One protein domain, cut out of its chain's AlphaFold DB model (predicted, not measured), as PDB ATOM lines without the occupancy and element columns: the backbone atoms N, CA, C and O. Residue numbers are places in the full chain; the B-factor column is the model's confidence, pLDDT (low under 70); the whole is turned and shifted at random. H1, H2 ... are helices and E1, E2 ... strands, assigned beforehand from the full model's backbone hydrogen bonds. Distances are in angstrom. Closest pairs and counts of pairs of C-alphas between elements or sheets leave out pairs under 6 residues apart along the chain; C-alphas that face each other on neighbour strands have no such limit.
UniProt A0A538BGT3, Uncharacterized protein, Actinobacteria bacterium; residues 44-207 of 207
ATOM      1  N   ALA A  44     108.680 127.160 137.393       97.81
ATOM      2  CA  ALA A  44     108.419 126.426 136.165       97.81
ATOM      3  C   ALA A  44     109.723 125.786 135.691       97.81
ATOM      4  O   ALA A  44     110.743 126.466 135.582       97.81
ATOM      5  N   VAL A  45     109.682 124.486 135.421       98.06
ATOM      6  CA  VAL A  45     110.787 123.726 134.839       98.06
ATOM      7  C   VAL A  45     110.361 123.314 133.440       98.06
ATOM      8  O   VAL A  45     109.441 122.512 133.290       98.06
ATOM      9  N   LEU A  46     111.009 123.887 132.429       97.50
ATOM     10  CA  LEU A  46     110.853 123.479 131.036       97.50
ATOM     11  C   LEU A  46     112.017 122.558 130.677       97.50
ATOM     12  O   LEU A  46     113.173 122.965 130.795       97.50
ATOM     13  N   VAL A  47     111.714 121.330 130.261       96.50
ATOM     14  CA  VAL A  47     112.723 120.326 129.911       96.50
ATOM     15  C   VAL A  47     112.599 119.976 128.438       96.50
ATOM     16  O   VAL A  47     111.573 119.464 128.000       96.50
ATOM     17  N   LEU A  48     113.663 120.274 127.696       95.25
ATOM     18  CA  LEU A  48     113.888 119.778 126.342       95.25
ATOM     19  C   LEU A  48     114.685 118.468 126.411       95.25
ATOM     20  O   LEU A  48     115.368 118.203 127.402       95.25
ATOM     21  N   GLU A  49     114.600 117.664 125.360       91.56
ATOM     22  CA  GLU A  49     115.321 116.399 125.225       91.56
ATOM     23  C   GLU A  49     116.740 116.585 124.639       91.56
ATOM     24  O   GLU A  49     117.264 117.695 124.517       91.56
ATOM     25  N   ASN A  50     117.416 115.464 124.358       86.50
ATOM     26  CA  ASN A  50     118.876 115.390 124.230       86.50
ATOM     27  C   ASN A  50     119.496 116.310 123.157       86.50
ATOM     28  O   ASN A  50     119.486 116.008 121.962       86.50
ATOM     29  N   ARG A  51     120.183 117.361 123.620       91.25
ATOM     30  CA  ARG A  51     121.233 118.092 122.894       91.25
ATOM     31  C   ARG A  51     122.412 118.370 123.813       91.25
ATOM     32  O   ARG A  51     122.236 118.757 124.967       91.25
ATOM     33  N   SER A  52     123.626 118.200 123.302       92.94
ATOM     34  CA  SER A  52     124.837 118.589 124.020       92.94
ATOM     35  C   SER A  52     124.985 120.112 124.071       92.94
ATOM     36  O   SER A  52     124.496 120.842 123.207       92.94
ATOM     37  N   TYR A  53     125.714 120.608 125.072       96.12
ATOM     38  CA  TYR A  53     125.954 122.044 125.258       96.12
ATOM     39  C   TYR A  53     126.472 122.729 123.981       96.12
ATOM     40  O   TYR A  53     125.967 123.783 123.596       96.12
ATOM     41  N   GLY A  54     127.452 122.113 123.307       96.06
ATOM     42  CA  GLY A  54     128.069 122.652 122.091       96.06
ATOM     43  C   GLY A  54     127.161 122.624 120.858       96.06
ATOM     44  O   GLY A  54     127.398 123.374 119.916       96.06
ATOM     45  N   GLU A  55     126.101 121.811 120.860       95.88
ATOM     46  CA  GLU A  55     125.089 121.838 119.801       95.88
ATOM     47  C   GLU A  55     124.132 123.027 119.943       95.88
ATOM     48  O   GLU A  55     123.550 123.450 118.944       95.88
ATOM     49  N   VAL A  56     123.963 123.573 121.152       97.00
ATOM     50  CA  VAL A  56     122.990 124.640 121.435       97.00
ATOM     51  C   VAL A  56     123.667 126.000 121.583       97.00
ATOM     52  O   VAL A  56     123.296 126.951 120.892       97.00
ATOM     53  N   ILE A  57     124.648 126.128 122.477       97.94
ATOM     54  CA  ILE A  57     125.230 127.427 122.830       97.94
ATOM     55  C   ILE A  57     126.150 127.926 121.711       97.94
ATOM     56  O   ILE A  57     127.083 127.250 121.297       97.94
ATOM     57  N   GLY A  58     125.872 129.133 121.219       97.38
ATOM     58  CA  GLY A  58     126.501 129.734 120.041       97.38
ATOM     59  C   GLY A  58     125.844 129.356 118.709       97.38
ATOM     60  O   GLY A  58     126.187 129.938 117.682       97.38
ATOM     61  N   ASN A  59     124.879 128.432 118.696       97.19
ATOM     62  CA  ASN A  59     124.256 127.965 117.460       97.19
ATOM     63  C   ASN A  59     123.194 128.949 116.936       97.19
ATOM     64  O   ASN A  59     122.215 129.263 117.615       97.19
ATOM     65  N   MET A  60     123.339 129.380 115.679       96.88
ATOM     66  CA  MET A  60     122.396 130.288 115.007       96.88
ATOM     67  C   MET A  60     121.008 129.677 114.760       96.88
ATOM     68  O   MET A  60     120.069 130.405 114.446       96.88
ATOM     69  N   ASN A  61     120.861 128.357 114.897       96.25
ATOM     70  CA  ASN A  61     119.571 127.670 114.818       96.25
ATOM     71  C   ASN A  61     118.810 127.635 116.152       96.25
ATOM     72  O   ASN A  61     117.680 127.155 116.154       96.25
ATOM     73  N   ALA A  62     119.396 128.152 117.240       97.25
ATOM     74  CA  ALA A  62     118.738 128.326 118.536       97.25
ATOM     75  C   ALA A  62     118.801 129.784 119.048       97.25
ATOM     76  O   ALA A  62     119.345 130.037 120.133       97.25
ATOM     77  N   PRO A  63     118.369 130.791 118.261       97.69
ATOM     78  CA  PRO A  63     118.457 132.191 118.666       97.69
ATOM     79  C   PRO A  63     117.707 132.507 119.968       97.69
ATOM     80  O   PRO A  63     118.180 133.363 120.725       97.69
ATOM     81  N   TYR A  64     116.579 131.850 120.252       97.81
ATOM     82  CA  TYR A  64     115.787 132.092 121.455       97.81
ATOM     83  C   TYR A  64     116.505 131.577 122.706       97.81
ATOM     84  O   TYR A  64     116.777 132.372 123.612       97.81
ATOM     85  N   LEU A  65     116.916 130.305 122.729       97.25
ATOM     86  CA  LEU A  65     117.672 129.710 123.838       97.25
ATOM     87  C   LEU A  65     118.990 130.453 124.082       97.25
ATOM     88  O   LEU A  65     119.316 130.782 125.222       97.25
ATOM     89  N   ASN A  66     119.716 130.821 123.023       98.19
ATOM     90  CA  ASN A  66     120.926 131.638 123.158       98.19
ATOM     91  C   ASN A  66     120.627 133.058 123.661       98.19
ATOM     92  O   ASN A  66     121.434 133.659 124.372       98.19
ATOM     93  N   GLY A  67     119.466 133.611 123.315       98.31
ATOM     94  CA  GLY A  67     118.977 134.867 123.865       98.31
ATOM     95  C   GLY A  67     118.662 134.778 125.359       98.31
ATOM     96  O   GLY A  67     118.913 135.742 126.081       98.31
ATOM     97  N   LEU A  68     118.134 133.649 125.837       97.94
ATOM     98  CA  LEU A  68     117.938 133.392 127.267       97.94
ATOM     99  C   LEU A  68     119.279 133.225 127.985       97.94
ATOM    100  O   LEU A  68     119.504 133.892 128.989       97.94
ATOM    101  N   ALA A  69     120.192 132.429 127.429       97.75
ATOM    102  CA  ALA A  69     121.515 132.180 128.001       97.75
ATOM    103  C   ALA A  69     122.365 133.453 128.164       97.75
ATOM    104  O   ALA A  69     123.164 133.546 129.088       97.75
ATOM    105  N   ARG A  70     122.187 134.452 127.286       98.06
ATOM    106  CA  ARG A  70     122.832 135.772 127.427       98.06
ATOM    107  C   ARG A  70     122.169 136.676 128.466       98.06
ATOM    108  O   ARG A  70     122.831 137.555 129.003       98.06
ATOM    109  N   ARG A  71     120.859 136.529 128.683       98.44
ATOM    110  CA  ARG A  71     120.069 137.399 129.576       98.44
ATOM    111  C   ARG A  71     120.013 136.895 131.013       98.44
ATOM    112  O   ARG A  71     119.855 137.699 131.924       98.44
ATOM    113  N   TYR A  72     120.119 135.587 131.203       97.88
ATOM    114  CA  TYR A  72     119.955 134.915 132.485       97.88
ATOM    115  C   TYR A  72     121.165 134.034 132.804       97.88
ATOM    116  O   TYR A  72     122.146 134.001 132.066       97.88
ATOM    117  N   ALA A  73     121.113 133.333 133.936       97.69
ATOM    118  CA  ALA A  73     122.184 132.433 134.335       97.69
ATOM    119  C   ALA A  73     122.261 131.206 133.410       97.69
ATOM    120  O   ALA A  73     121.250 130.559 133.135       97.69
ATOM    121  N   LEU A  74     123.482 130.859 132.996       97.81
ATOM    122  CA  LEU A  74     123.795 129.647 132.246       97.81
ATOM    123  C   LEU A  74     124.707 128.748 133.085       97.81
ATOM    124  O   LEU A  74     125.829 129.127 133.420       97.81
ATOM    125  N   ALA A  75     124.247 127.537 133.395       97.00
ATOM    126  CA  ALA A  75     125.073 126.533 134.053       97.00
ATOM    127  C   ALA A  75     125.971 125.829 133.020       97.00
ATOM    128  O   ALA A  75     125.509 125.006 132.238       97.00
ATOM    129  N   THR A  76     127.270 126.138 133.017       96.88
ATOM    130  CA  THR A  76     128.248 125.590 132.051       96.88
ATOM    131  C   THR A  76     128.860 124.251 132.470       96.88
ATOM    132  O   THR A  76     129.616 123.643 131.717       96.88
ATOM    133  N   ARG A  77     128.539 123.782 133.680       96.06
ATOM    134  CA  ARG A  77     128.993 122.505 134.253       96.06
ATOM    135  C   ARG A  77     127.806 121.700 134.780       96.06
ATOM    136  O   ARG A  77     127.793 121.279 135.932       96.06
ATOM    137  N   TYR A  78     126.789 121.563 133.935       94.44
ATOM    138  CA  TYR A  78     125.594 120.763 134.186       94.44
ATOM    139  C   TYR A  78     125.645 119.516 133.299       94.44
ATOM    140  O   TYR A  78     125.740 119.641 132.079       94.44
ATOM    141  N   TYR A  79     125.634 118.329 133.904       94.88
ATOM    142  CA  TYR A  79     125.884 117.061 133.214       94.88
ATOM    143  C   TYR A  79     124.720 116.092 133.406       94.88
ATOM    144  O   TYR A  79     124.071 116.094 134.451       94.88
ATOM    145  N   ALA A  80     124.491 115.247 132.400       93.69
ATOM    146  CA  ALA A  80     123.597 114.105 132.533       93.69
ATOM    147  C   ALA A  80     124.141 113.120 133.581       93.69
ATOM    148  O   ALA A  80     125.353 112.957 133.726       93.69
ATOM    149  N   ILE A  81     123.232 112.463 134.296       95.25
ATOM    150  CA  ILE A  81     123.534 111.445 135.305       95.25
ATOM    151  C   ILE A  81     123.725 110.071 134.656       95.25
ATOM    152  O   ILE A  81     124.542 109.283 135.122       95.25
ATOM    153  N   ALA A  82     122.989 109.778 133.583       93.88
ATOM    154  CA  ALA A  82     123.022 108.481 132.911       93.88
ATOM    155  C   ALA A  82     122.606 108.587 131.433       93.88
ATOM    156  O   ALA A  82     122.271 109.661 130.932       93.88
ATOM    157  N   HIS A  83     122.619 107.455 130.733       91.50
ATOM    158  CA  HIS A  83     122.016 107.294 129.413       91.50
ATOM    159  C   HIS A  83     121.303 105.934 129.371       91.50
ATOM    160  O   HIS A  83     121.926 104.960 129.798       91.50
ATOM    161  N   PRO A  84     120.048 105.818 128.878       93.44
ATOM    162  CA  PRO A  84     119.221 106.782 128.125       93.44
ATOM    163  C   PRO A  84     118.564 107.893 128.982       93.44
ATOM    164  O   PRO A  84     118.961 108.117 130.123       93.44
ATOM    165  N   SER A  85     117.599 108.643 128.425       93.25
ATOM    166  CA  SER A  85     117.020 109.843 129.055       93.25
ATOM    167  C   SER A  85     116.189 109.562 130.313       93.25
ATOM    168  O   SER A  85     116.325 110.317 131.276       93.25
ATOM    169  N   LEU A  86     115.404 108.477 130.372       95.69
ATOM    170  CA  LEU A  86     114.499 108.189 131.502       95.69
ATOM    171  C   LEU A  86     115.175 108.268 132.893       95.69
ATOM    172  O   LEU A  86     114.671 109.004 133.746       95.69
ATOM    173  N   PRO A  87     116.327 107.616 133.149       96.94
ATOM    174  CA  PRO A  87     117.057 107.775 134.411       96.94
ATOM    175  C   PRO A  87     117.356 109.233 134.805       96.94
ATOM    176  O   PRO A  87     117.317 109.576 135.986       96.94
ATOM    177  N   ASN A  88     117.615 110.119 133.836       97.00
ATOM    178  CA  ASN A  88     117.856 111.541 134.099       97.00
ATOM    179  C   ASN A  88     116.579 112.266 134.526       97.00
ATOM    180  O   ASN A  88     116.636 113.095 135.429       97.00
ATOM    181  N   TYR A  89     115.431 111.943 133.922       97.12
ATOM    182  CA  TYR A  89     114.138 112.479 134.351       97.12
ATOM    183  C   TYR A  89     113.815 112.059 135.787       97.12
ATOM    184  O   TYR A  89     113.430 112.904 136.594       97.12
ATOM    185  N   ILE A  90     114.046 110.790 136.134       98.00
ATOM    186  CA  ILE A  90     113.871 110.295 137.507       98.00
ATOM    187  C   ILE A  90     114.829 111.008 138.471       98.00
ATOM    188  O   ILE A  90     114.398 111.438 139.540       98.00
ATOM    189  N   ALA A  91     116.091 111.219 138.085       97.75
ATOM    190  CA  ALA A  91     117.054 111.958 138.900       97.75
ATOM    191  C   ALA A  91     116.671 113.437 139.083       97.75
ATOM    192  O   ALA A  91     116.774 113.957 140.193       97.75
ATOM    193  N   LEU A  92     116.166 114.103 138.040       97.44
ATOM    194  CA  LEU A  92     115.682 115.488 138.095       97.44
ATOM    195  C   LEU A  92     114.538 115.667 139.101       97.44
ATOM    196  O   LEU A  92     114.482 116.684 139.791       97.44
ATOM    197  N   THR A  93     113.623 114.699 139.188       98.12
ATOM    198  CA  THR A  93     112.418 114.810 140.024       98.12
ATOM    199  C   THR A  93     112.504 114.072 141.359       98.12
ATOM    200  O   THR A  93     111.724 114.376 142.264       98.12
ATOM    201  N   GLY A  94     113.428 113.123 141.503       97.50
ATOM    202  CA  GLY A  94     113.611 112.276 142.687       97.50
ATOM    203  C   GLY A  94     114.960 112.425 143.393       97.50
ATOM    204  O   GLY A  94     115.110 111.958 144.517       97.50
ATOM    205  N   GLY A  95     115.943 113.082 142.772       97.31
ATOM    206  CA  GLY A  95     117.291 113.264 143.327       97.31
ATOM    207  C   GLY A  95     118.206 112.034 143.228       97.31
ATOM    208  O   GLY A  95     119.324 112.071 143.729       97.31
ATOM    209  N   SER A  96     117.751 110.951 142.594       97.12
ATOM    210  CA  SER A  96     118.500 109.716 142.332       97.12
ATOM    211  C   SER A  96     117.887 109.000 141.128       97.12
ATOM    212  O   SER A  96     116.742 109.272 140.778       97.12
ATOM    213  N   THR A  97     118.615 108.074 140.504       97.25
ATOM    214  CA  THR A  97     118.045 107.173 139.488       97.25
ATOM    215  C   THR A  97     117.218 106.046 140.108       97.25
ATOM    216  O   THR A  97     116.448 105.409 139.400       97.25
ATOM    217  N   PHE A  98     117.371 105.788 141.414       96.94
ATOM    218  CA  PHE A  98     116.755 104.654 142.119       96.94
ATOM    219  C   PHE A  98     116.995 103.313 141.412       96.94
ATOM    220  O   PHE A  98     116.079 102.507 141.289       96.94
ATOM    221  N   GLU A  99     118.220 103.115 140.913       95.00
ATOM    222  CA  GLU A  99     118.642 101.897 140.197       95.00
ATOM    223  C   GLU A  99     117.888 101.656 138.874       95.00
ATOM    224  O   GLU A  99     117.994 100.597 138.261       95.00
ATOM    225  N   ILE A 100     117.160 102.659 138.374       95.38
ATOM    226  CA  ILE A 100     116.617 102.646 137.018       95.38
ATOM    227  C   ILE A 100     117.754 103.021 136.067       95.38
ATOM    228  O   ILE A 100     118.158 104.179 135.985       95.38
ATOM    229  N   GLU A 101     118.282 102.025 135.361       94.56
ATOM    230  CA  GLU A 101     119.446 102.175 134.474       94.56
ATOM    231  C   GLU A 101     119.067 102.424 133.007       94.56
ATOM    232  O   GLU A 101     119.906 102.814 132.198       94.56
ATOM    233  N   GLY A 102     117.803 102.206 132.641       94.44
ATOM    234  CA  GLY A 102     117.376 102.154 131.248       94.44
ATOM    235  C   GLY A 102     115.942 102.597 131.013       94.44
ATOM    236  O   GLY A 102     115.177 102.850 131.939       94.44
ATOM    237  N   ASN A 103     115.580 102.661 129.732       92.62
ATOM    238  CA  ASN A 103     114.197 102.845 129.308       92.62
ATOM    239  C   ASN A 103     113.376 101.595 129.631       92.62
ATOM    240  O   ASN A 103     113.822 100.467 129.418       92.62
ATOM    241  N   CYS A 104     112.152 101.797 130.100       90.31
ATOM    242  CA  CYS A 104     111.307 100.718 130.585       90.31
ATOM    243  C   CYS A 104     109.842 101.150 130.652       90.31
ATOM    244  O   CYS A 104     109.496 102.296 130.947       90.31
ATOM    245  N   ASN A 105     108.968 100.163 130.470       85.00
ATOM    246  CA  ASN A 105     107.522 100.352 130.558       85.00
ATOM    247  C   ASN A 105     106.978 100.176 131.989       85.00
ATOM    248  O   ASN A 105     105.811 100.464 132.234       85.00
ATOM    249  N   ARG A 106     107.794  99.648 132.916       84.06
ATOM    250  CA  ARG A 106     107.435  99.373 134.318       84.06
ATOM    251  C   ARG A 106     108.626  99.623 135.247       84.06
ATOM    252  O   ARG A 106     109.172  98.686 135.815       84.06
ATOM    253  N   CYS A 107     109.023 100.883 135.375       92.69
ATOM    254  CA  CYS A 107     110.000 101.321 136.378       92.69
ATOM    255  C   CYS A 107     109.324 102.030 137.546       92.69
ATOM    256  O   CYS A 107     109.734 103.107 137.971       92.69
ATOM    257  N   ASP A 108     108.233 101.434 138.019       94.56
ATOM    258  CA  ASP A 108     107.462 101.981 139.122       94.56
ATOM    259  C   ASP A 108     108.340 102.063 140.378       94.56
ATOM    260  O   ASP A 108     109.057 101.121 140.712       94.56
ATOM    261  N   THR A 109     108.257 103.175 141.103       95.94
ATOM    262  CA  THR A 109     109.018 103.385 142.334       95.94
ATOM    263  C   THR A 109     108.168 104.072 143.397       95.94
ATOM    264  O   THR A 109     107.390 104.987 143.113       95.94
ATOM    265  N   SER A 110     108.320 103.628 144.642       96.81
ATOM    266  CA  SER A 110     107.730 104.255 145.833       96.81
ATOM    267  C   SER A 110     108.638 105.334 146.434       96.81
ATOM    268  O   SER A 110     108.314 105.928 147.464       96.81
ATOM    269  N   SER A 111     109.779 105.599 145.792       97.56
ATOM    270  CA  SER A 111     110.793 106.513 146.304       97.56
ATOM    271  C   SER A 111     110.293 107.963 146.388       97.56
ATOM    272  O   SER A 111     109.433 108.383 145.597       97.56
ATOM    273  N   PRO A 112     110.850 108.766 147.319       97.25
ATOM    274  CA  PRO A 112     110.539 110.182 147.416       97.25
ATOM    275  C   PRO A 112     110.773 110.918 146.097       97.25
ATOM    276  O   PRO A 112     111.732 110.670 145.373       97.25
ATOM    277  N   ASN A 113     109.895 111.869 145.809       97.88
ATOM    278  CA  ASN A 113     109.972 112.724 144.635       97.88
ATOM    279  C   ASN A 113     109.390 114.098 144.964       97.88
ATOM    280  O   ASN A 113     108.673 114.261 145.957       97.88
ATOM    281  N   ILE A 114     109.708 115.089 144.137       97.69
ATOM    282  CA  ILE A 114     109.344 116.479 144.398       97.69
ATOM    283  C   ILE A 114     107.830 116.669 144.515       97.69
ATOM    284  O   ILE A 114     107.379 117.358 145.421       97.69
ATOM    285  N   VAL A 115     107.023 116.020 143.672       98.00
ATOM    286  CA  VAL A 115     105.566 116.227 143.689       98.00
ATOM    287  C   VAL A 115     104.895 115.575 144.895       98.00
ATOM    288  O   VAL A 115     103.993 116.173 145.473       98.00
ATOM    289  N   GLY A 116     105.401 114.429 145.361       97.19
ATOM    290  CA  GLY A 116     104.986 113.839 146.634       97.19
ATOM    291  C   GLY A 116     105.319 114.739 147.830       97.19
ATOM    292  O   GLY A 116     104.503 114.885 148.738       97.19
ATOM    293  N   GLN A 117     106.480 115.403 147.813       96.75
ATOM    294  CA  GLN A 117     106.842 116.384 148.843       96.75
ATOM    295  C   GLN A 117     105.950 117.632 148.792       96.75
ATOM    296  O   GLN A 117     105.547 118.130 149.840       96.75
ATOM    297  N   LEU A 118     105.608 118.121 147.594       96.25
ATOM    298  CA  LEU A 118     104.683 119.246 147.418       96.25
ATOM    299  C   LEU A 118     103.279 118.906 147.923       96.25
ATOM    300  O   LEU A 118     102.671 119.716 148.623       96.25
ATOM    301  N   ASP A 119     102.792 117.700 147.631       96.19
ATOM    302  CA  ASP A 119     101.504 117.214 148.124       96.19
ATOM    303  C   ASP A 119     101.457 117.132 149.650       96.19
ATOM    304  O   ASP A 119     100.482 117.580 150.253       96.19
ATOM    305  N   ALA A 120     102.532 116.658 150.287       95.62
ATOM    306  CA  ALA A 120     102.627 116.566 151.744       95.62
ATOM    307  C   ALA A 120     102.483 117.923 152.461       95.62
ATOM    308  O   ALA A 120     102.104 117.964 153.630       95.62
ATOM    309  N   VAL A 121     102.764 119.033 151.771       94.81
ATOM    310  CA  VAL A 121     102.650 120.397 152.314       94.81
ATOM    311  C   VAL A 121     101.559 121.234 151.637       94.81
ATOM    312  O   VAL A 121     101.483 122.443 151.856       94.81
ATOM    313  N   GLY A 122     100.707 120.614 150.814       94.31
ATOM    314  CA  GLY A 122      99.583 121.283 150.156       94.31
ATOM    315  C   GLY A 122      99.977 122.312 149.089       94.31
ATOM    316  O   GLY A 122      99.197 123.219 148.795       94.31
ATOM    317  N   LEU A 123     101.175 122.209 148.504       95.12
ATOM    318  CA  LEU A 123     101.594 123.078 147.405       95.12
ATOM    319  C   LEU A 123     101.100 122.526 146.066       95.12
ATOM    320  O   LEU A 123     101.324 121.368 145.723       95.12
ATOM    321  N   SER A 124     100.432 123.378 145.286       97.19
ATOM    322  CA  SER A 124      99.880 122.972 143.996       97.19
ATOM    323  C   SER A 124     100.973 122.683 142.973       97.19
ATOM    324  O   SER A 124     101.944 123.434 142.845       97.19
ATOM    325  N   TRP A 125     100.767 121.631 142.187       98.38
ATOM    326  CA  TRP A 125     101.628 121.270 141.074       98.38
ATOM    327  C   TRP A 125     100.807 120.757 139.887       98.38
ATOM    328  O   TRP A 125      99.705 120.235 140.076       98.38
ATOM    329  N   LYS A 126     101.340 120.924 138.677       98.50
ATOM    330  CA  LYS A 126     100.883 120.254 137.450       98.50
ATOM    331  C   LYS A 126     102.090 119.956 136.561       98.50
ATOM    332  O   LYS A 126     103.096 120.670 136.610       98.50
ATOM    333  N   ALA A 127     101.977 118.906 135.759       98.44
ATOM    334  CA  ALA A 127     102.931 118.559 134.720       98.44
ATOM    335  C   ALA A 127     102.226 118.585 133.360       98.44
ATOM    336  O   ALA A 127     101.246 117.874 133.158       98.44
ATOM    337  N   TYR A 128     102.724 119.420 132.458       98.06
ATOM    338  CA  TYR A 128     102.157 119.710 131.151       98.06
ATOM    339  C   TYR A 128     103.000 119.041 130.063       98.06
ATOM    340  O   TYR A 128     104.220 119.240 130.019       98.06
ATOM    341  N   PHE A 129     102.356 118.293 129.171       97.88
ATOM    342  CA  PHE A 129     103.007 117.578 128.072       97.88
ATOM    343  C   PHE A 129     102.290 117.858 126.745       97.88
ATOM    344  O   PHE A 129     101.095 117.613 126.639       97.88
ATOM    345  N   GLU A 130     103.001 118.363 125.730       94.88
ATOM    346  CA  GLU A 130     102.376 118.927 124.513       94.88
ATOM    347  C   GLU A 130     101.479 117.955 123.743       94.88
ATOM    348  O   GLU A 130     100.410 118.341 123.280       94.88
ATOM    349  N   ASP A 131     101.917 116.704 123.625       94.06
ATOM    350  CA  ASP A 131     101.259 115.670 122.822       94.06
ATOM    351  C   ASP A 131     100.559 114.598 123.677       94.06
ATOM    352  O   ASP A 131     100.119 113.562 123.166       94.06
ATOM    353  N   LEU A 132     100.431 114.835 124.988       95.12
ATOM    354  CA  LEU A 132      99.463 114.097 125.793       95.12
ATOM    355  C   LEU A 132      98.076 114.554 125.338       95.12
ATOM    356  O   LEU A 132      97.806 115.744 125.323       95.12
ATOM    357  N   THR A 133      97.196 113.650 124.921       85.00
ATOM    358  CA  THR A 133      95.834 114.062 124.558       85.00
ATOM    359  C   THR A 133      95.004 114.284 125.824       85.00
ATOM    360  O   THR A 133      95.211 113.593 126.821       85.00
ATOM    361  N   SER A 134      94.023 115.189 125.794       71.38
ATOM    362  CA  SER A 134      93.124 115.464 126.935       71.38
ATOM    363  C   SER A 134      92.381 114.227 127.463       71.38
ATOM    364  O   SER A 134      92.060 114.129 128.645       71.38
ATOM    365  N   ASN A 135      92.128 113.247 126.593       71.69
ATOM    366  CA  ASN A 135      91.563 111.933 126.922       71.69
ATOM    367  C   ASN A 135      92.624 110.825 127.086       71.69
ATOM    368  O   ASN A 135      92.291 109.656 127.305       71.69
ATOM    369  N   GLY A 136      93.893 111.177 126.916       76.56
ATOM    370  CA  GLY A 136      95.034 110.286 126.954       76.56
ATOM    371  C   GLY A 136      95.348 109.849 128.374       76.56
ATOM    372  O   GLY A 136      95.142 110.565 129.352       76.56
ATOM    373  N   ARG A 137      95.874 108.632 128.502       86.25
ATOM    374  CA  ARG A 137      96.421 108.155 129.771       86.25
ATOM    375  C   ARG A 137      97.898 108.542 129.816       86.25
ATOM    376  O   ARG A 137      98.633 108.077 128.950       86.25
ATOM    377  N   PRO A 138      98.367 109.289 130.831       88.56
ATOM    378  CA  PRO A 138      99.765 109.711 130.921       88.56
ATOM    379  C   PRO A 138     100.802 108.587 130.781       88.56
ATOM    380  O   PRO A 138     101.897 108.817 130.291       88.56
ATOM    381  N   GLY A 139     100.483 107.358 131.195       88.19
ATOM    382  CA  GLY A 139     101.395 106.212 131.077       88.19
ATOM    383  C   GLY A 139     101.323 105.459 129.743       88.19
ATOM    384  O   GLY A 139     101.950 104.414 129.610       88.19
ATOM    385  N   THR A 140     100.516 105.907 128.781       90.56
ATOM    386  CA  THR A 140     100.280 105.187 127.524       90.56
ATOM    387  C   THR A 140     100.958 105.918 126.364       90.56
ATOM    388  O   THR A 140     100.597 107.061 126.090       90.56
ATOM    389  N   PRO A 141     101.929 105.286 125.676       91.19
ATOM    390  CA  PRO A 141     102.607 105.911 124.548       91.19
ATOM    391  C   PRO A 141     101.658 106.118 123.363       91.19
ATOM    392  O   PRO A 141     100.740 105.328 123.131       91.19
ATOM    393  N   THR A 142     101.926 107.157 122.579       91.44
ATOM    394  CA  THR A 142     101.299 107.418 121.277       91.44
ATOM    395  C   THR A 142     102.388 107.633 120.224       91.44
ATOM    396  O   THR A 142     103.577 107.557 120.525       91.44
ATOM    397  N   ALA A 143     102.009 107.931 118.978       89.44
ATOM    398  CA  ALA A 143     102.981 108.303 117.946       89.44
ATOM    399  C   ALA A 143     103.761 109.593 118.275       89.44
ATOM    400  O   ALA A 143     104.812 109.836 117.689       89.44
ATOM    401  N   LEU A 144     103.232 110.427 119.176       91.56
ATOM    402  CA  LEU A 144     103.748 111.766 119.467       91.56
ATOM    403  C   LEU A 144     104.115 111.974 120.938       91.56
ATOM    404  O   LEU A 144     104.795 112.940 121.270       91.56
ATOM    405  N   TYR A 145     103.681 111.060 121.806       93.06
ATOM    406  CA  TYR A 145     103.908 111.114 123.237       93.06
ATOM    407  C   TYR A 145     104.630 109.862 123.724       93.06
ATOM    408  O   TYR A 145     104.177 108.739 123.486       93.06
ATOM    409  N   ASN A 146     105.727 110.065 124.454       91.56
ATOM    410  CA  ASN A 146     106.496 108.992 125.064       91.56
ATOM    411  C   ASN A 146     106.523 109.161 126.596       91.56
ATOM    412  O   ASN A 146     107.048 110.159 127.085       91.56
ATOM    413  N   PRO A 147     106.021 108.189 127.382       92.56
ATOM    414  CA  PRO A 147     106.061 108.278 128.840       92.56
ATOM    415  C   PRO A 147     107.485 108.297 129.420       92.56
ATOM    416  O   PRO A 147     107.645 108.688 130.572       92.56
ATOM    417  N   HIS A 148     108.526 107.946 128.657       92.62
ATOM    418  CA  HIS A 148     109.914 107.970 129.136       92.62
ATOM    419  C   HIS A 148     110.410 109.373 129.540       92.62
ATOM    420  O   HIS A 148     111.266 109.465 130.416       92.62
ATOM    421  N   TYR A 149     109.862 110.458 128.970       93.88
ATOM    422  CA  TYR A 149     110.156 111.836 129.407       93.88
ATOM    423  C   TYR A 149     109.170 112.362 130.467       93.88
ATOM    424  O   TYR A 149     109.234 113.521 130.885       93.88
ATOM    425  N   ASN A 150     108.225 111.526 130.905       96.31
ATOM    426  CA  ASN A 150     107.275 111.836 131.962       96.31
ATOM    427  C   ASN A 150     107.615 111.024 133.224       96.31
ATOM    428  O   ASN A 150     107.021 109.971 133.456       96.31
ATOM    429  N   PRO A 151     108.525 111.502 134.091       96.75
ATOM    430  CA  PRO A 151     108.932 110.747 135.276       96.75
ATOM    431  C   PRO A 151     107.769 110.502 136.250       96.75
ATOM    432  O   PRO A 151     107.785 109.545 137.022       96.75
ATOM    433  N   PHE A 152     106.730 111.340 136.212       97.88
ATOM    434  CA  PHE A 152     105.644 111.302 137.187       97.88
ATOM    435  C   PHE A 152     104.774 110.051 137.082       97.88
ATOM    436  O   PHE A 152     104.171 109.658 138.078       97.88
ATOM    437  N   VAL A 153     104.726 109.385 135.925       96.62
ATOM    438  CA  VAL A 153     103.927 108.154 135.766       96.62
ATOM    439  C   VAL A 153     104.536 106.951 136.482       96.62
ATOM    440  O   VAL A 153     103.827 105.974 136.719       96.62
ATOM    441  N   TYR A 154     105.811 107.036 136.862       97.06
ATOM    442  CA  TYR A 154     106.540 105.974 137.551       97.06
ATOM    443  C   TYR A 154     106.442 106.081 139.078       97.06
ATOM    444  O   TYR A 154     106.612 105.087 139.781       97.06
ATOM    445  N   TYR A 155     106.115 107.255 139.626       97.75
ATOM    446  CA  TYR A 155     105.998 107.422 141.073       97.75
ATOM    447  C   TYR A 155     104.676 106.875 141.603       97.75
ATOM    448  O   TYR A 155     103.597 107.303 141.187       97.75
ATOM    449  N   GLU A 156     104.744 105.984 142.595       95.88
ATOM    450  CA  GLU A 156     103.565 105.426 143.264       95.88
ATOM    451  C   GLU A 156     102.642 106.522 143.808       95.88
ATOM    452  O   GLU A 156     101.434 106.467 143.572       95.88
ATOM    453  N   ALA A 157     103.210 107.561 144.429       94.81
ATOM    454  CA  ALA A 157     102.477 108.717 144.958       94.81
ATOM    455  C   ALA A 157     101.579 109.411 143.912       94.81
ATOM    456  O   ALA A 157     100.551 109.997 144.253       94.81
ATOM    457  N   VAL A 158     101.940 109.317 142.630       96.94
ATOM    458  CA  VAL A 158     101.199 109.922 141.523       96.94
ATOM    459  C   VAL A 158     100.286 108.898 140.855       96.94
ATOM    460  O   VAL A 158      99.077 109.113 140.767       96.94
ATOM    461  N   ARG A 159     100.837 107.766 140.396       94.25
ATOM    462  CA  ARG A 159     100.114 106.793 139.559       94.25
ATOM    463  C   ARG A 159      98.987 106.067 140.300       94.25
ATOM    464  O   ARG A 159      98.017 105.657 139.666       94.25
ATOM    465  N   SER A 160      99.106 105.908 141.621       93.81
ATOM    466  CA  SER A 160      98.119 105.190 142.442       93.81
ATOM    467  C   SER A 160      96.902 106.041 142.814       93.81
ATOM    468  O   SER A 160      95.871 105.498 143.210       93.81
ATOM    469  N   THR A 161      96.972 107.366 142.650       93.56
ATOM    470  CA  THR A 161      95.909 108.282 143.074       93.56
ATOM    471  C   THR A 161      95.178 108.889 141.876       93.56
ATOM    472  O   THR A 161      95.719 109.047 140.781       93.56
ATOM    473  N   VAL A 162      93.891 109.206 142.044       92.81
ATOM    474  CA  VAL A 162      93.129 109.946 141.019       92.81
ATOM    475  C   VAL A 162      93.669 111.371 140.893       92.81
ATOM    476  O   VAL A 162      93.895 111.837 139.782       92.81
ATOM    477  N   LEU A 163      93.939 112.020 142.030       92.88
ATOM    478  CA  LEU A 163      94.420 113.399 142.085       92.88
ATOM    479  C   LEU A 163      95.827 113.571 141.491       92.88
ATOM    480  O   LEU A 163      96.083 114.550 140.798       92.88
ATOM    481  N   GLY A 164      96.743 112.630 141.737       95.19
ATOM    482  CA  GLY A 164      98.079 112.663 141.142       95.19
ATOM    483  C   GLY A 164      98.010 112.553 139.621       95.19
ATOM    484  O   GLY A 164      98.566 113.386 138.910       95.19
ATOM    485  N   ARG A 165      97.250 111.574 139.115       94.75
ATOM    486  CA  ARG A 165      97.055 111.388 137.671       94.75
ATOM    487  C   ARG A 165      96.363 112.576 137.002       94.75
ATOM    488  O   ARG A 165      96.743 112.913 135.889       94.75
ATOM    489  N   SER A 166      95.403 113.229 137.661       94.81
ATOM    490  CA  SER A 166      94.689 114.381 137.089       94.81
ATOM    491  C   SER A 166      95.515 115.671 137.028       94.81
ATOM    492  O   SER A 166      95.056 116.655 136.455       94.81
ATOM    493  N   ARG A 167      96.718 115.697 137.617       97.00
ATOM    494  CA  ARG A 167      97.667 116.822 137.517       97.00
ATOM    495  C   ARG A 167      98.678 116.665 136.387       97.00
ATOM    496  O   ARG A 167      99.464 117.582 136.160       97.00
ATOM    497  N   ILE A 168      98.663 115.530 135.694       97.69
ATOM    498  CA  ILE A 168      99.401 115.344 134.450       97.69
ATOM    499  C   ILE A 168      98.439 115.631 133.301       97.69
ATOM    500  O   ILE A 168      97.464 114.908 133.110       97.69
ATOM    501  N   VAL A 169      98.703 116.706 132.573       96.94
ATOM    502  CA  VAL A 169      97.764 117.329 131.636       96.94
ATOM    503  C   VAL A 169      98.471 117.731 130.345       96.94
ATOM    504  O   VAL A 169      99.698 117.668 130.238       96.94
ATOM    505  N   ASP A 170      97.688 118.118 129.348       96.75
ATOM    506  CA  ASP A 170      98.185 118.516 128.039       96.75
ATOM    507  C   ASP A 170      98.549 120.012 127.960       96.75
ATOM    508  O   ASP A 170      98.479 120.761 128.941       96.75
ATOM    509  N   PHE A 171      98.983 120.463 126.781       95.94
ATOM    510  CA  PHE A 171      99.272 121.882 126.553       95.94
ATOM    511  C   PHE A 171      98.027 122.749 126.340       95.94
ATOM    512  O   PHE A 171      98.144 123.972 126.430       95.94
ATOM    513  N   ASP A 172      96.846 122.180 126.100       96.19
ATOM    514  CA  ASP A 172      95.611 122.971 126.096       96.19
ATOM    515  C   ASP A 172      95.298 123.454 127.514       96.19
ATOM    516  O   ASP A 172      95.016 124.638 127.714       96.19
ATOM    517  N   GLU A 173      95.499 122.596 128.515       96.88
ATOM    518  CA  GLU A 173      95.435 122.984 129.925       96.88
ATOM    519  C   GLU A 173      96.542 123.990 130.293       96.88
ATOM    520  O   GLU A 173      96.286 124.938 131.035       96.88
ATOM    521  N   LEU A 174      97.758 123.858 129.740       97.38
ATOM    522  CA  LEU A 174      98.824 124.857 129.935       97.38
ATOM    523  C   LEU A 174      98.404 126.236 129.408       97.38
ATOM    524  O   LEU A 174      98.555 127.242 130.105       97.38
ATOM    525  N   ARG A 175      97.872 126.292 128.181       97.25
ATOM    526  CA  ARG A 175      97.370 127.529 127.560       97.25
ATOM    527  C   ARG A 175      96.229 128.120 128.380       97.25
ATOM    528  O   ARG A 175      96.212 129.330 128.612       97.25
ATOM    529  N   HIS A 176      95.311 127.277 128.851       97.75
ATOM    530  CA  HIS A 176      94.218 127.693 129.718       97.75
ATOM    531  C   HIS A 176      94.745 128.310 131.021       97.75
ATOM    532  O   HIS A 176      94.455 129.474 131.301       97.75
ATOM    533  N   ASP A 177      95.587 127.597 131.769       97.75
ATOM    534  CA  ASP A 177      96.144 128.069 133.040       97.75
ATOM    535  C   ASP A 177      96.956 129.361 132.881       97.75
ATOM    536  O   ASP A 177      96.849 130.261 133.719       97.75
ATOM    537  N   LEU A 178      97.740 129.491 131.806       97.38
ATOM    538  CA  LEU A 178      98.460 130.724 131.478       97.38
ATOM    539  C   LEU A 178      97.494 131.887 131.233       97.38
ATOM    540  O   LEU A 178      97.660 132.948 131.836       97.38
ATOM    541  N   SER A 179      96.464 131.682 130.405       98.06
ATOM    542  CA  SER A 179      95.480 132.722 130.072       98.06
ATOM    543  C   SER A 179      94.694 133.221 131.288       98.06
ATOM    544  O   SER A 179      94.276 134.374 131.324       98.06
ATOM    545  N   GLN A 180      94.510 132.360 132.294       97.75
ATOM    546  CA  GLN A 180      93.768 132.673 133.513       97.75
ATOM    547  C   GLN A 180      94.671 133.136 134.671       97.75
ATOM    548  O   GLN A 180      94.165 133.461 135.743       97.75
ATOM    549  N   GLY A 181      96.001 133.126 134.511       96.06
ATOM    550  CA  GLY A 181      96.938 133.406 135.607       96.06
ATOM    551  C   GLY A 181      96.922 132.341 136.717       96.06
ATOM    552  O   GLY A 181      97.189 132.646 137.882       96.06
ATOM    553  N   ARG A 182      96.590 131.091 136.373       96.19
ATOM    554  CA  ARG A 182      96.321 129.975 137.301       96.19
ATOM    555  C   ARG A 182      97.393 128.891 137.318       96.19
ATOM    556  O   ARG A 182      97.149 127.828 137.885       96.19
ATOM    557  N   LEU A 183      98.582 129.160 136.769       96.50
ATOM    558  CA  LEU A 183      99.708 128.233 136.898       96.50
ATOM    559  C   LEU A 183      99.886 127.792 138.366       96.50
ATOM    560  O   LEU A 183      99.719 128.614 139.271       96.50
ATOM    561  N   PRO A 184     100.220 126.523 138.634       97.44
ATOM    562  CA  PRO A 184     100.459 126.015 139.983       97.44
ATOM    563  C   PRO A 184     101.724 126.613 140.624       97.44
ATOM    564  O   PRO A 184     102.425 127.444 140.041       97.44
ATOM    565  N   ARG A 185     102.002 126.267 141.888       96.94
ATOM    566  CA  ARG A 185     103.256 126.667 142.562       96.94
ATOM    567  C   ARG A 185     104.465 125.992 141.908       96.94
ATOM    568  O   ARG A 185     105.527 126.604 141.843       96.94
ATOM    569  N   PHE A 186     104.293 124.773 141.400       98.19
ATOM    570  CA  PHE A 186     105.290 124.058 140.608       98.19
ATOM    571  C   PHE A 186     104.699 123.584 139.275       98.19
ATOM    572  O   PHE A 186     103.744 122.809 139.260       98.19
ATOM    573  N   SER A 187     105.286 124.027 138.168       98.62
ATOM    574  CA  SER A 187     104.909 123.621 136.815       98.62
ATOM    575  C   SER A 187     106.052 122.848 136.174       98.62
ATOM    576  O   SER A 187     107.146 123.384 136.020       98.62
ATOM    577  N   TRP A 188     105.795 121.619 135.746       98.75
ATOM    578  CA  TRP A 188     106.690 120.895 134.846       98.75
ATOM    579  C   TRP A 188     106.176 121.011 133.416       98.75
ATOM    580  O   TRP A 188     104.993 120.793 133.196       98.75
ATOM    581  N   ILE A 189     107.023 121.353 132.453       98.44
ATOM    582  CA  ILE A 189     106.632 121.571 131.058       98.44
ATOM    583  C   ILE A 189     107.594 120.786 130.170       98.44
ATOM    584  O   ILE A 189     108.801 121.015 130.216       98.44
ATOM    585  N   ALA A 190     107.067 119.883 129.350       97.38
ATOM    586  CA  ALA A 190     107.865 119.120 128.396       97.38
ATOM    587  C   ALA A 190     107.174 119.102 127.021       97.38
ATOM    588  O   ALA A 190     106.039 118.619 126.910       97.38
ATOM    589  N   PRO A 191     107.820 119.655 125.979       95.56
ATOM    590  CA  PRO A 191     107.324 119.561 124.611       95.56
ATOM    591  C   PRO A 191     107.285 118.116 124.104       95.56
ATOM    592  O   PRO A 191     107.941 117.231 124.654       95.56
ATOM    593  N   GLY A 192     106.497 117.878 123.059       93.31
ATOM    594  CA  GLY A 192     106.391 116.564 122.428       93.31
ATOM    595  C   GLY A 192     107.488 116.327 121.394       93.31
ATOM    596  O   GLY A 192     108.301 117.207 121.107       93.31
ATOM    597  N   VAL A 193     107.475 115.158 120.751       91.94
ATOM    598  CA  VAL A 193     108.543 114.701 119.830       91.94
ATOM    599  C   VAL A 193     108.809 115.629 118.635       91.94
ATOM    600  O   VAL A 193     109.805 115.495 117.928       91.94
ATOM    601  N   ARG A 194     107.910 116.573 118.344       93.25
ATOM    602  CA  ARG A 194     108.118 117.573 117.285       93.25
ATOM    603  C   ARG A 194     108.910 118.792 117.746       93.25
ATOM    604  O   ARG A 194     109.492 119.477 116.904       93.25
ATOM    605  N   HIS A 195     108.972 119.059 119.045       94.44
ATOM    606  CA  HIS A 195     109.557 120.277 119.612       94.44
ATOM    607  C   HIS A 195     110.501 119.999 120.792       94.44
ATOM    608  O   HIS A 195     111.029 120.930 121.387       94.44
ATOM    609  N   ASP A 196     110.755 118.734 121.121       92.44
ATOM    610  CA  ASP A 196     111.644 118.336 122.214       92.44
ATOM    611  C   ASP A 196     113.137 118.547 121.902       92.44
ATOM    612  O   ASP A 196     113.952 118.611 122.815       92.44
ATOM    613  N   GLY A 197     113.505 118.687 120.625       91.50
ATOM    614  CA  GLY A 197     114.886 118.860 120.168       91.50
ATOM    615  C   GLY A 197     115.658 117.559 119.940       91.50
ATOM    616  O   GLY A 197     116.791 117.622 119.455       91.50
ATOM    617  N   HIS A 198     115.056 116.401 120.212       89.94
ATOM    618  CA  HIS A 198     115.640 115.075 120.005       89.94
ATOM    619  C   HIS A 198     115.257 114.490 118.655       89.94
ATOM    620  O   HIS A 198     116.114 114.153 117.838       89.94
ATOM    621  N   ASN A 199     113.953 114.408 118.406       86.50
ATOM    622  CA  ASN A 199     113.405 113.857 117.172       86.50
ATOM    623  C   ASN A 199     113.277 114.926 116.080       86.50
ATOM    624  O   ASN A 199     113.142 114.599 114.900       86.50
ATOM    625  N   SER A 200     113.335 116.201 116.465       87.00
ATOM    626  CA  SER A 200     113.218 117.338 115.565       87.00
ATOM    627  C   SER A 200     114.491 118.183 115.503       87.00
ATOM    628  O   SER A 200     115.458 118.012 116.252       87.00
ATOM    629  N   SER A 201     114.520 119.106 114.539       92.00
ATOM    630  CA  SER A 201     115.623 120.058 114.413       92.00
ATOM    631  C   SER A 201     115.684 120.995 115.621       92.00
ATOM    632  O   SER A 201     114.647 121.391 116.150       92.00
ATOM    633  N   LEU A 202     116.882 121.468 115.965       93.88
ATOM    634  CA  LEU A 202     117.064 122.489 117.001       93.88
ATOM    635  C   LEU A 202     116.197 123.742 116.761       93.88
ATOM    636  O   LEU A 202     115.625 124.290 117.694       93.88
ATOM    637  N   ARG A 203     116.010 124.139 115.495       94.69
ATOM    638  CA  ARG A 203     115.139 125.261 115.110       94.69
ATOM    639  C   ARG A 203     113.653 125.012 115.393       94.69
ATOM    640  O   ARG A 203     112.903 125.975 115.492       94.69
ATOM    641  N   ALA A 204     113.207 123.759 115.432       94.88
ATOM    642  CA  ALA A 204     111.826 123.428 115.779       94.88
ATOM    643  C   ALA A 204     111.609 123.519 117.295       94.88
ATOM    644  O   ALA A 204     110.580 124.035 117.712       94.88
ATOM    645  N   ALA A 205     112.591 123.084 118.088       94.69
ATOM    646  CA  ALA A 205     112.562 123.181 119.546       94.69
ATOM    647  C   ALA A 205     112.746 124.613 120.087       94.69
ATOM    648  O   ALA A 205     112.307 124.919 121.187       94.69
ATOM    649  N   ASP A 206     113.394 125.498 119.324       95.31
ATOM    650  CA  ASP A 206     113.674 126.888 119.723       95.31
ATOM    651  C   ASP A 206     112.495 127.866 119.507       95.31
ATOM    652  O   ASP A 206     112.671 129.076 119.654       95.31
ATOM    653  N   ARG A 207     111.315 127.376 119.103       86.44
ATOM    654  CA  ARG A 207     110.140 128.205 118.777       86.44
ATOM    655  C   ARG A 207     109.214 128.456 119.957       86.44
ATOM    656  O   ARG A 207     109.059 127.552 120.802       86.44
TER     657      ARG A 207
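This is residues 44 to 207 of the 207 residues of an uncharacterized protein of Actinobacteria bacterium (UniProt A0A538BGT3). A small sheet of four parallel strands forms a wall, with H7 over one face and H3, H4, H5 and long loops gathered on the side away from H7. Set off from the sheet, H1, H2 and H8 make a small, loose group, joined to the rest by the short link E1 to H1 and the long links H2 to H3 and E4 to H8, and residues 176 to 181, of which 176 to 179 belong to H7, stick out. The printed part has 164 residues, with eight named helices and four named strands in the order E1 H1 H2 H3 H4 E2 H5 H6 E3 H7 E4 H8; the sheet runs E1, E4, E2, E3. The class is mixed, helices and strands, with under half of the residues in named elements. The whole is compact, with a radius of gyration of the C-alphas of 15.8 A and spans of 44 by 40 by 33 A.

E1 is residues 44 to 46, beginning at C-alpha 44 (108.419, 126.426, 136.165). H1 is residues 53 to 56, H2 63 to 71, 12.2 A, and H3 85 to 94, 14.3 A. H4 is residues 114 to 120, 10.0 A, and E2 125 to 129, 13.6 A, beginning at C-alpha 125 (101.628, 121.270, 141.074). H5 is residues 156 to 159, H6 162 to 165, E3 168 to 170 and H7 171 to 179, 12.0 A. E4 is residues 186 to 190, 13.4 A, and H8 is 202 to 205, ending at C-alpha 205 (112.562, 123.181, 119.546).

E1 and E4 are parallel at 13 degrees, with N 45 and O 187 within hydrogen-bond range at 2.8 A. E4 and E2 are parallel at 9 degrees, with N 128 and O 188 at 2.8 A, and E2 and E3 at 43 degrees, with N 169 and O 127 at 2.9 A. E2, H5, H6, E3 make a strand-helix-strand unit, two parallel neighbour strands joined through helices, with a right-handed crossover; E3, H7, E4 make a split one, with E2 between its strands, also right-handed. H7 is over E2 at a height over the sheet of 10.0 A, only just along the strands at 29 degrees on the local plane; the closest C-alphas, of Tyr 128 and Phe 171, are 5.8 A apart. H4 only grazes the sheet with residues 114 to 119, and H6 only just does, with residues 164 to 165. H3 and H4 only just touch, with 3 pairs of C-alphas within 8 A, the closest those of Thr 93 and Ile 114 at 5.6 A. H4 and H5 only just touch, also with 3 pairs, the closest the C-alphas of Gly 116 and Ala 157 at 5.9 A; H5 and H6 touch only at the corner. H1 is close but not clearly touching to H2, the C-alphas of Val 56 and Asn 66 being closest at 7.5 A, and to H8, those of Val 56 and Leu 202 at 7.7 A; H2 and H8 are near each other, with 6 pairs of C-alphas within 10 A. Every O i to N i+4 pair is within hydrogen-bond range in H2, H3, H4 and H7; H1, H5, H6 and H8 are too short for such a pair.

The C-alphas farthest apart, of Met 60 and Thr 161, are 44.4 A apart. The printed part has no cut, and Arg 207 is the chain's last residue. The links H2 to H3, H3 to H4, E2 to H5 and E4 to H8 are long. The mean pLDDT of the printed part is 94.8, and no printed residue is under 70.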